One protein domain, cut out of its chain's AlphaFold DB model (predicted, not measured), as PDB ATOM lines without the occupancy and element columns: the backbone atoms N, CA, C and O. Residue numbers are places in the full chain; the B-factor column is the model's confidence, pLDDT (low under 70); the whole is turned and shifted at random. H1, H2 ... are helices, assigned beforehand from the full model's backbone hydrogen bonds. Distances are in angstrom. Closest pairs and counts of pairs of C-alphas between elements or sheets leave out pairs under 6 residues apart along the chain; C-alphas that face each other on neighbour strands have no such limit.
ATOM      1  N   ALA A 125      43.014 -12.993 -13.987       71.81
ATOM      2  CA  ALA A 125      42.858 -13.650 -12.682       71.81
ATOM      3  C   ALA A 125      41.830 -14.804 -12.690       71.81
ATOM      4  O   ALA A 125      41.965 -15.774 -11.945       71.81
ATOM      5  N   VAL A 126      40.841 -14.743 -13.589       76.50
ATOM      6  CA  VAL A 126      39.811 -15.777 -13.774       76.50
ATOM      7  C   VAL A 126      40.401 -17.113 -14.240       76.50
ATOM      8  O   VAL A 126      39.980 -18.162 -13.761       76.50
ATOM      9  N   ARG A 127      41.407 -17.108 -15.126       76.62
ATOM     10  CA  ARG A 127      42.042 -18.354 -15.602       76.62
ATOM     11  C   ARG A 127      42.815 -19.058 -14.492       76.62
ATOM     12  O   ARG A 127      42.824 -20.285 -14.444       76.62
ATOM     13  N   LEU A 128      43.417 -18.280 -13.594       79.06
ATOM     14  CA  LEU A 128      44.104 -18.801 -12.421       79.06
ATOM     15  C   LEU A 128      43.096 -19.491 -11.491       79.06
ATOM     16  O   LEU A 128      43.236 -20.674 -11.196       79.06
ATOM     17  N   TRP A 129      42.019 -18.792 -11.122       86.12
ATOM     18  CA  TRP A 129      40.952 -19.350 -10.287       86.12
ATOM     19  C   TRP A 129      40.330 -20.619 -10.864       86.12
ATOM     20  O   TRP A 129      39.993 -21.529 -10.115       86.12
ATOM     21  N   LEU A 130      40.218 -20.710 -12.188       85.31
ATOM     22  CA  LEU A 130      39.647 -21.873 -12.853       85.31
ATOM     23  C   LEU A 130      40.562 -23.104 -12.727       85.31
ATOM     24  O   LEU A 130      40.087 -24.184 -12.388       85.31
ATOM     25  N   ALA A 131      41.877 -22.942 -12.906       88.44
ATOM     26  CA  ALA A 131      42.835 -24.038 -12.739       88.44
ATOM     27  C   ALA A 131      42.948 -24.499 -11.274       88.44
ATOM     28  O   ALA A 131      42.845 -25.694 -10.993       88.44
ATOM     29  N   TYR A 132      43.104 -23.558 -10.336       88.94
ATOM     30  CA  TYR A 132      43.174 -23.881  -8.906       88.94
ATOM     31  C   TYR A 132      41.847 -24.430  -8.377       88.94
ATOM     32  O   TYR A 132      41.849 -25.361  -7.576       88.94
ATOM     33  N   GLY A 133      40.716 -23.911  -8.858       91.25
ATOM     34  CA  GLY A 133      39.385 -24.385  -8.496       91.25
ATOM     35  C   GLY A 133      39.140 -25.828  -8.929       91.25
ATOM     36  O   GLY A 133      38.660 -26.622  -8.124       91.25
ATOM     37  N   ILE A 134      39.523 -26.202 -10.157       93.06
ATOM     38  CA  ILE A 134      39.406 -27.592 -10.629       93.06
ATOM     39  C   ILE A 134      40.318 -28.519  -9.823       93.06
ATOM     40  O   ILE A 134      39.877 -29.590  -9.411       93.06
ATOM     41  N   ALA A 135      41.567 -28.114  -9.571       92.88
ATOM     42  CA  ALA A 135      42.504 -28.919  -8.791       92.88
ATOM     43  C   ALA A 135      41.992 -29.166  -7.363       92.88
ATOM     44  O   ALA A 135      42.006 -30.301  -6.891       92.88
ATOM     45  N   LEU A 136      41.476 -28.119  -6.711       93.81
ATOM     46  CA  LEU A 136      40.921 -28.197  -5.361       93.81
ATOM     47  C   LEU A 136      39.625 -29.017  -5.328       93.81
ATOM     48  O   LEU A 136      39.432 -29.829  -4.429       93.81
ATOM     49  N   ALA A 137      38.749 -28.868  -6.324       94.12
ATOM     50  CA  ALA A 137      37.543 -29.683  -6.432       94.12
ATOM     51  C   ALA A 137      37.880 -31.170  -6.632       94.12
ATOM     52  O   ALA A 137      37.286 -32.029  -5.981       94.12
ATOM     53  N   ALA A 138      38.856 -31.482  -7.488       94.88
ATOM     54  CA  ALA A 138      39.299 -32.850  -7.730       94.88
ATOM     55  C   ALA A 138      39.922 -33.487  -6.478       94.88
ATOM     56  O   ALA A 138      39.603 -34.635  -6.168       94.88
ATOM     57  N   SER A 139      40.758 -32.753  -5.730       94.31
ATOM     58  CA  SER A 139      41.321 -33.260  -4.473       94.31
ATOM     59  C   SER A 139      40.237 -33.506  -3.427       94.31
ATOM     60  O   SER A 139      40.233 -34.552  -2.790       94.31
ATOM     61  N   LEU A 140      39.261 -32.600  -3.305       94.69
ATOM     62  CA  LEU A 140      38.166 -32.733  -2.342       94.69
ATOM     63  C   LEU A 140      37.271 -33.940  -2.670       94.69
ATOM     64  O   LEU A 140      36.881 -34.683  -1.773       94.69
ATOM     65  N   LEU A 141      36.996 -34.192  -3.954       95.25
ATOM     66  CA  LEU A 141      36.280 -35.395  -4.386       95.25
ATOM     67  C   LEU A 141      37.070 -36.677  -4.095       95.25
ATOM     68  O   LEU A 141      36.480 -37.660  -3.648       95.25
ATOM     69  N   ALA A 142      38.386 -36.672  -4.320       93.81
ATOM     70  CA  ALA A 142      39.244 -37.813  -4.017       93.81
ATOM     71  C   ALA A 142      39.295 -38.104  -2.507       93.81
ATOM     72  O   ALA A 142      39.128 -39.255  -2.106       93.81
ATOM     73  N   ASP A 143      39.442 -37.071  -1.677       93.38
ATOM     74  CA  ASP A 143      39.442 -37.190  -0.217       93.38
ATOM     75  C   ASP A 143      38.082 -37.659   0.307       93.38
ATOM     76  O   ASP A 143      38.020 -38.548   1.157       93.38
ATOM     77  N   ALA A 144      36.983 -37.124  -0.233       92.44
ATOM     78  CA  ALA A 144      35.635 -37.565   0.111       92.44
ATOM     79  C   ALA A 144      35.423 -39.037  -0.262       92.44
ATOM     80  O   ALA A 144      34.909 -39.807   0.546       92.44
ATOM     81  N   TYR A 145      35.861 -39.458  -1.451       93.12
ATOM     82  CA  TYR A 145      35.768 -40.854  -1.872       93.12
ATOM     83  C   TYR A 145      36.650 -41.769  -1.015       93.12
ATOM     84  O   TYR A 145      36.219 -42.851  -0.613       93.12
ATOM     85  N   GLY A 146      37.859 -41.319  -0.668       87.81
ATOM     86  CA  GLY A 146      38.749 -42.005   0.262       87.81
ATOM     87  C   GLY A 146      38.113 -42.171   1.641       87.81
ATOM     88  O   GLY A 146      38.110 -43.272   2.187       87.81
ATOM     89  N   LEU A 147      37.494 -41.116   2.171       86.69
ATOM     90  CA  LEU A 147      36.806 -41.143   3.459       86.69
ATOM     91  C   LEU A 147      35.577 -42.057   3.432       86.69
ATOM     92  O   LEU A 147      35.376 -42.836   4.360       86.69
ATOM     93  N   VAL A 148      34.787 -42.016   2.355       86.56
ATOM     94  CA  VAL A 148      33.640 -42.914   2.152       86.56
ATOM     95  C   VAL A 148      34.100 -44.369   2.067       86.56
ATOM     96  O   VAL A 148      33.482 -45.237   2.676       86.56
ATOM     97  N   CYS A 149      35.207 -44.642   1.378       83.69
ATOM     98  CA  CYS A 149      35.799 -45.974   1.295       83.69
ATOM     99  C   CYS A 149      36.284 -46.468   2.667       83.69
ATOM    100  O   CYS A 149      36.050 -47.619   3.029       83.69
ATOM    101  N   VAL A 150      36.908 -45.599   3.468       83.06
ATOM    102  CA  VAL A 150      37.322 -45.920   4.845       83.06
ATOM    103  C   VAL A 150      36.112 -46.148   5.753       83.06
ATOM    104  O   VAL A 150      36.144 -47.047   6.590       83.06
ATOM    105  N   TYR A 151      35.043 -45.369   5.585       79.44
ATOM    106  CA  TYR A 151      33.815 -45.518   6.364       79.44
ATOM    107  C   TYR A 151      33.084 -46.825   6.029       79.44
ATOM    108  O   TYR A 151      32.695 -47.557   6.936       79.44
ATOM    109  N   GLN A 152      32.949 -47.156   4.740       77.88
ATOM    110  CA  GLN A 152      32.297 -48.390   4.286       77.88
ATOM    111  C   GLN A 152      33.107 -49.649   4.607       77.88
ATOM    112  O   GLN A 152      32.518 -50.673   4.937       77.88
ATOM    113  N   ASN A 153      34.442 -49.577   4.579       74.81
ATOM    114  CA  ASN A 153      35.299 -50.690   4.997       74.81
ATOM    115  C   ASN A 153      35.356 -50.887   6.522       74.81
ATOM    116  O   ASN A 153      36.083 -51.763   6.984       74.81
ATOM    117  N   GLY A 154      34.596 -50.102   7.299       60.47
ATOM    118  CA  GLY A 154      34.633 -50.128   8.757       60.47
ATOM    119  C   GLY A 154      35.945 -49.523   9.243       60.47
ATOM    120  O   GLY A 154      36.993 -50.164   9.186       60.47
ATOM    121  N   GLY A 155      35.884 -48.260   9.676       56.34
ATOM    122  CA  GLY A 155      37.039 -47.438  10.038       56.34
ATOM    123  C   GLY A 155      38.165 -48.234  10.696       56.34
ATOM    124  O   GLY A 155      37.982 -48.788  11.771       56.34
ATOM    125  N   ALA A 156      39.311 -48.281  10.008       52.69
ATOM    126  CA  ALA A 156      40.513 -49.002  10.407       52.69
ATOM    127  C   ALA A 156      40.219 -50.398  10.988       52.69
ATOM    128  O   ALA A 156      40.214 -50.569  12.209       52.69
ATOM    129  N   MET A 157      40.125 -51.420  10.121       50.53
ATOM    130  CA  MET A 157      40.591 -52.761  10.500       50.53
ATOM    131  C   MET A 157      41.864 -52.558  11.319       50.53
ATOM    132  O   MET A 157      42.839 -51.996  10.807       50.53
ATOM    133  N   GLN A 158      41.798 -52.884  12.613       50.97
ATOM    134  CA  GLN A 158      42.900 -52.711  13.547       50.97
ATOM    135  C   GLN A 158      44.171 -53.149  12.833       50.97
ATOM    136  O   GLN A 158      44.270 -54.304  12.416       50.97
ATOM    137  N   ARG A 159      45.112 -52.208  12.658       52.38
ATOM    138  CA  ARG A 159      46.451 -52.402  12.074       52.38
ATOM    139  C   ARG A 159      47.300 -53.321  12.960       52.38
ATOM    140  O   ARG A 159      48.426 -53.003  13.324       52.38
ATOM    141  N   SER A 160      46.748 -54.452  13.369       52.53
ATOM    142  CA  SER A 160      47.501 -55.547  13.924       52.53
ATOM    143  C   SER A 160      48.178 -56.221  12.739       52.53
ATOM    144  O   SER A 160      47.537 -56.603  11.758       52.53
ATOM    145  N   PHE A 161      49.496 -56.370  12.827       52.25
ATOM    146  CA  PHE A 161      50.326 -57.124  11.881       52.25
ATOM    147  C   PHE A 161      49.771 -58.534  11.567       52.25
ATOM    148  O   PHE A 161      50.160 -59.147  10.578       52.25
ATOM    149  N   SER A 162      48.815 -59.011  12.371       51.81
ATOM    150  CA  SER A 162      48.018 -60.219  12.177       51.81
ATOM    151  C   SER A 162      47.171 -60.223  10.894       51.81
ATOM    152  O   SER A 162      47.115 -61.249  10.227       51.81
ATOM    153  N   SER A 163      46.564 -59.101  10.482       53.69
ATOM    154  CA  SER A 163      45.698 -59.057   9.283       53.69
ATOM    155  C   SER A 163      46.495 -59.210   7.978       53.69
ATOM    156  O   SER A 163      46.118 -59.977   7.093       53.69
ATOM    157  N   ILE A 164      47.667 -58.570   7.903       58.16
ATOM    158  CA  ILE A 164      48.601 -58.722   6.776       58.16
ATOM    159  C   ILE A 164      49.266 -60.110   6.812       58.16
ATOM    160  O   ILE A 164      49.491 -60.716   5.769       58.16
ATOM    161  N   ALA A 165      49.538 -60.667   7.997       56.53
ATOM    162  CA  ALA A 165      50.056 -62.030   8.123       56.53
ATOM    163  C   ALA A 165      49.019 -63.111   7.751       56.53
ATOM    164  O   ALA A 165      49.400 -64.160   7.229       56.53
ATOM    165  N   ALA A 166      47.726 -62.859   7.982       54.28
ATOM    166  CA  ALA A 166      46.634 -63.751   7.605       54.28
ATOM    167  C   ALA A 166      46.407 -63.771   6.085       54.28
ATOM    168  O   ALA A 166      46.210 -64.841   5.518       54.28
ATOM    169  N   SER A 167      46.539 -62.629   5.395       54.78
ATOM    170  CA  SER A 167      46.347 -62.584   3.937       54.78
ATOM    171  C   SER A 167      47.464 -63.278   3.142       54.78
ATOM    172  O   SER A 167      47.293 -63.546   1.955       54.78
ATOM    173  N   VAL A 168      48.615 -63.555   3.765       58.16
ATOM    174  CA  VAL A 168      49.795 -64.143   3.101       58.16
ATOM    175  C   VAL A 168      49.983 -65.632   3.449       58.16
ATOM    176  O   VAL A 168      50.828 -66.302   2.853       58.16
ATOM    177  N   ARG A 169      49.202 -66.213   4.375       43.84
ATOM    178  CA  ARG A 169      49.490 -67.548   4.929       43.84
ATOM    179  C   ARG A 169      48.363 -68.562   4.699       43.84
ATOM    180  O   ARG A 169      47.292 -68.453   5.265       43.84
ATOM    181  N   ASN A 170      48.709 -69.568   3.891       52.50
ATOM    182  CA  ASN A 170      48.205 -70.945   3.781       52.50
ATOM    183  C   ASN A 170      46.786 -71.274   4.314       52.50
ATOM    184  O   ASN A 170      46.502 -71.127   5.500       52.50
ATOM    185  N   ARG A 171      45.988 -71.907   3.439       54.59
ATOM    186  CA  ARG A 171      44.614 -72.425   3.629       54.59
ATOM    187  C   ARG A 171      44.380 -73.250   4.908       54.59
ATOM    188  O   ARG A 171      43.243 -73.397   5.329       54.59
ATOM    189  N   ASP A 172      45.440 -73.760   5.532       51.84
ATOM    190  CA  ASP A 172      45.372 -74.554   6.766       51.84
ATOM    191  C   ASP A 172      45.069 -73.726   8.036       51.84
ATOM    192  O   ASP A 172      44.710 -74.300   9.061       51.84
ATOM    193  N   LEU A 173      45.203 -72.392   8.005       52.50
ATOM    194  CA  LEU A 173      44.872 -71.508   9.145       52.50
ATOM    195  C   LEU A 173      43.473 -70.892   9.078       52.50
ATOM    196  O   LEU A 173      42.995 -70.377  10.088       52.50
ATOM    197  N   ASP A 174      42.811 -71.011   7.928       54.16
ATOM    198  CA  ASP A 174      41.423 -70.585   7.702       54.16
ATOM    199  C   ASP A 174      40.446 -71.384   8.588       54.16
ATOM    200  O   ASP A 174      39.414 -70.891   9.025       54.16
ATOM    201  N   ALA A 175      40.828 -72.611   8.963       55.16
ATOM    202  CA  ALA A 175      40.061 -73.449   9.883       55.16
ATOM    203  C   ALA A 175      40.117 -72.985  11.356       55.16
ATOM    204  O   ALA A 175      39.312 -73.442  12.164       55.16
ATOM    205  N   LEU A 176      41.067 -72.115  11.732       53.34
ATOM    206  CA  LEU A 176      41.219 -71.607  13.107       53.34
ATOM    207  C   LEU A 176      40.718 -70.171  13.287       53.34
ATOM    208  O   LEU A 176      40.452 -69.753  14.415       53.34
ATOM    209  N   LEU A 177      40.595 -69.418  12.198       52.66
ATOM    210  CA  LEU A 177      40.104 -68.047  12.179       52.66
ATOM    211  C   LEU A 177      38.827 -68.037  11.349       52.66
ATOM    212  O   LEU A 177      38.872 -67.635  10.193       52.66
ATOM    213  N   GLY A 178      37.736 -68.546  11.935       52.06
ATOM    214  CA  GLY A 178      36.417 -68.601  11.296       52.06
ATOM    215  C   GLY A 178      36.047 -67.310  10.556       52.06
ATOM    216  O   GLY A 178      36.633 -66.258  10.810       52.06
ATOM    217  N   GLU A 179      35.096 -67.441   9.627       51.81
ATOM    218  CA  GLU A 179      34.752 -66.471   8.577       51.81
ATOM    219  C   GLU A 179      34.967 -64.990   8.956       51.81
ATOM    220  O   GLU A 179      34.613 -64.559  10.059       51.81
TER     221      GLU A 179
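What this domain is: This is residues 125 to 179 of the 237 residues of an uncharacterized protein of Peniophora sp. CBMAI 1063 (UniProt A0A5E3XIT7). One long helix, H1, sticks out as an arm and makes most of the length; past its end, a link leads to the short helix H2 and a tail with no named element, residues 168 to 179. The printed part has 55 residues, with two named helices, H1 then H2, and no named strand; the class is all helix. It is extended, with a radius of gyration of the C-alphas of 20.1 A and spans of 64 by 18 by 16 A.

Where its parts are: Find C-alpha 125 at (42.858, -13.650, -12.682); from there H1, residues 125 to 152, runs 40.1 A to C-alpha 152 at (32.297, -48.390, 4.286). Look next for H2, residues 161 to 167, 10.4 A long, ending at (46.347, -62.584, 3.937).

How they stand to each other: H1 and H2 are apart, joined by a short link of 8 residues. In H1 and H2 every O i to N i+4 pair is within hydrogen-bond range.

The domain as a whole: The C-alphas farthest apart, those of Ala 125 and Asp 172, are 64.0 A apart. The printed part has no cut. In the B-factor column, residues 154 to 179 have pLDDT under 70.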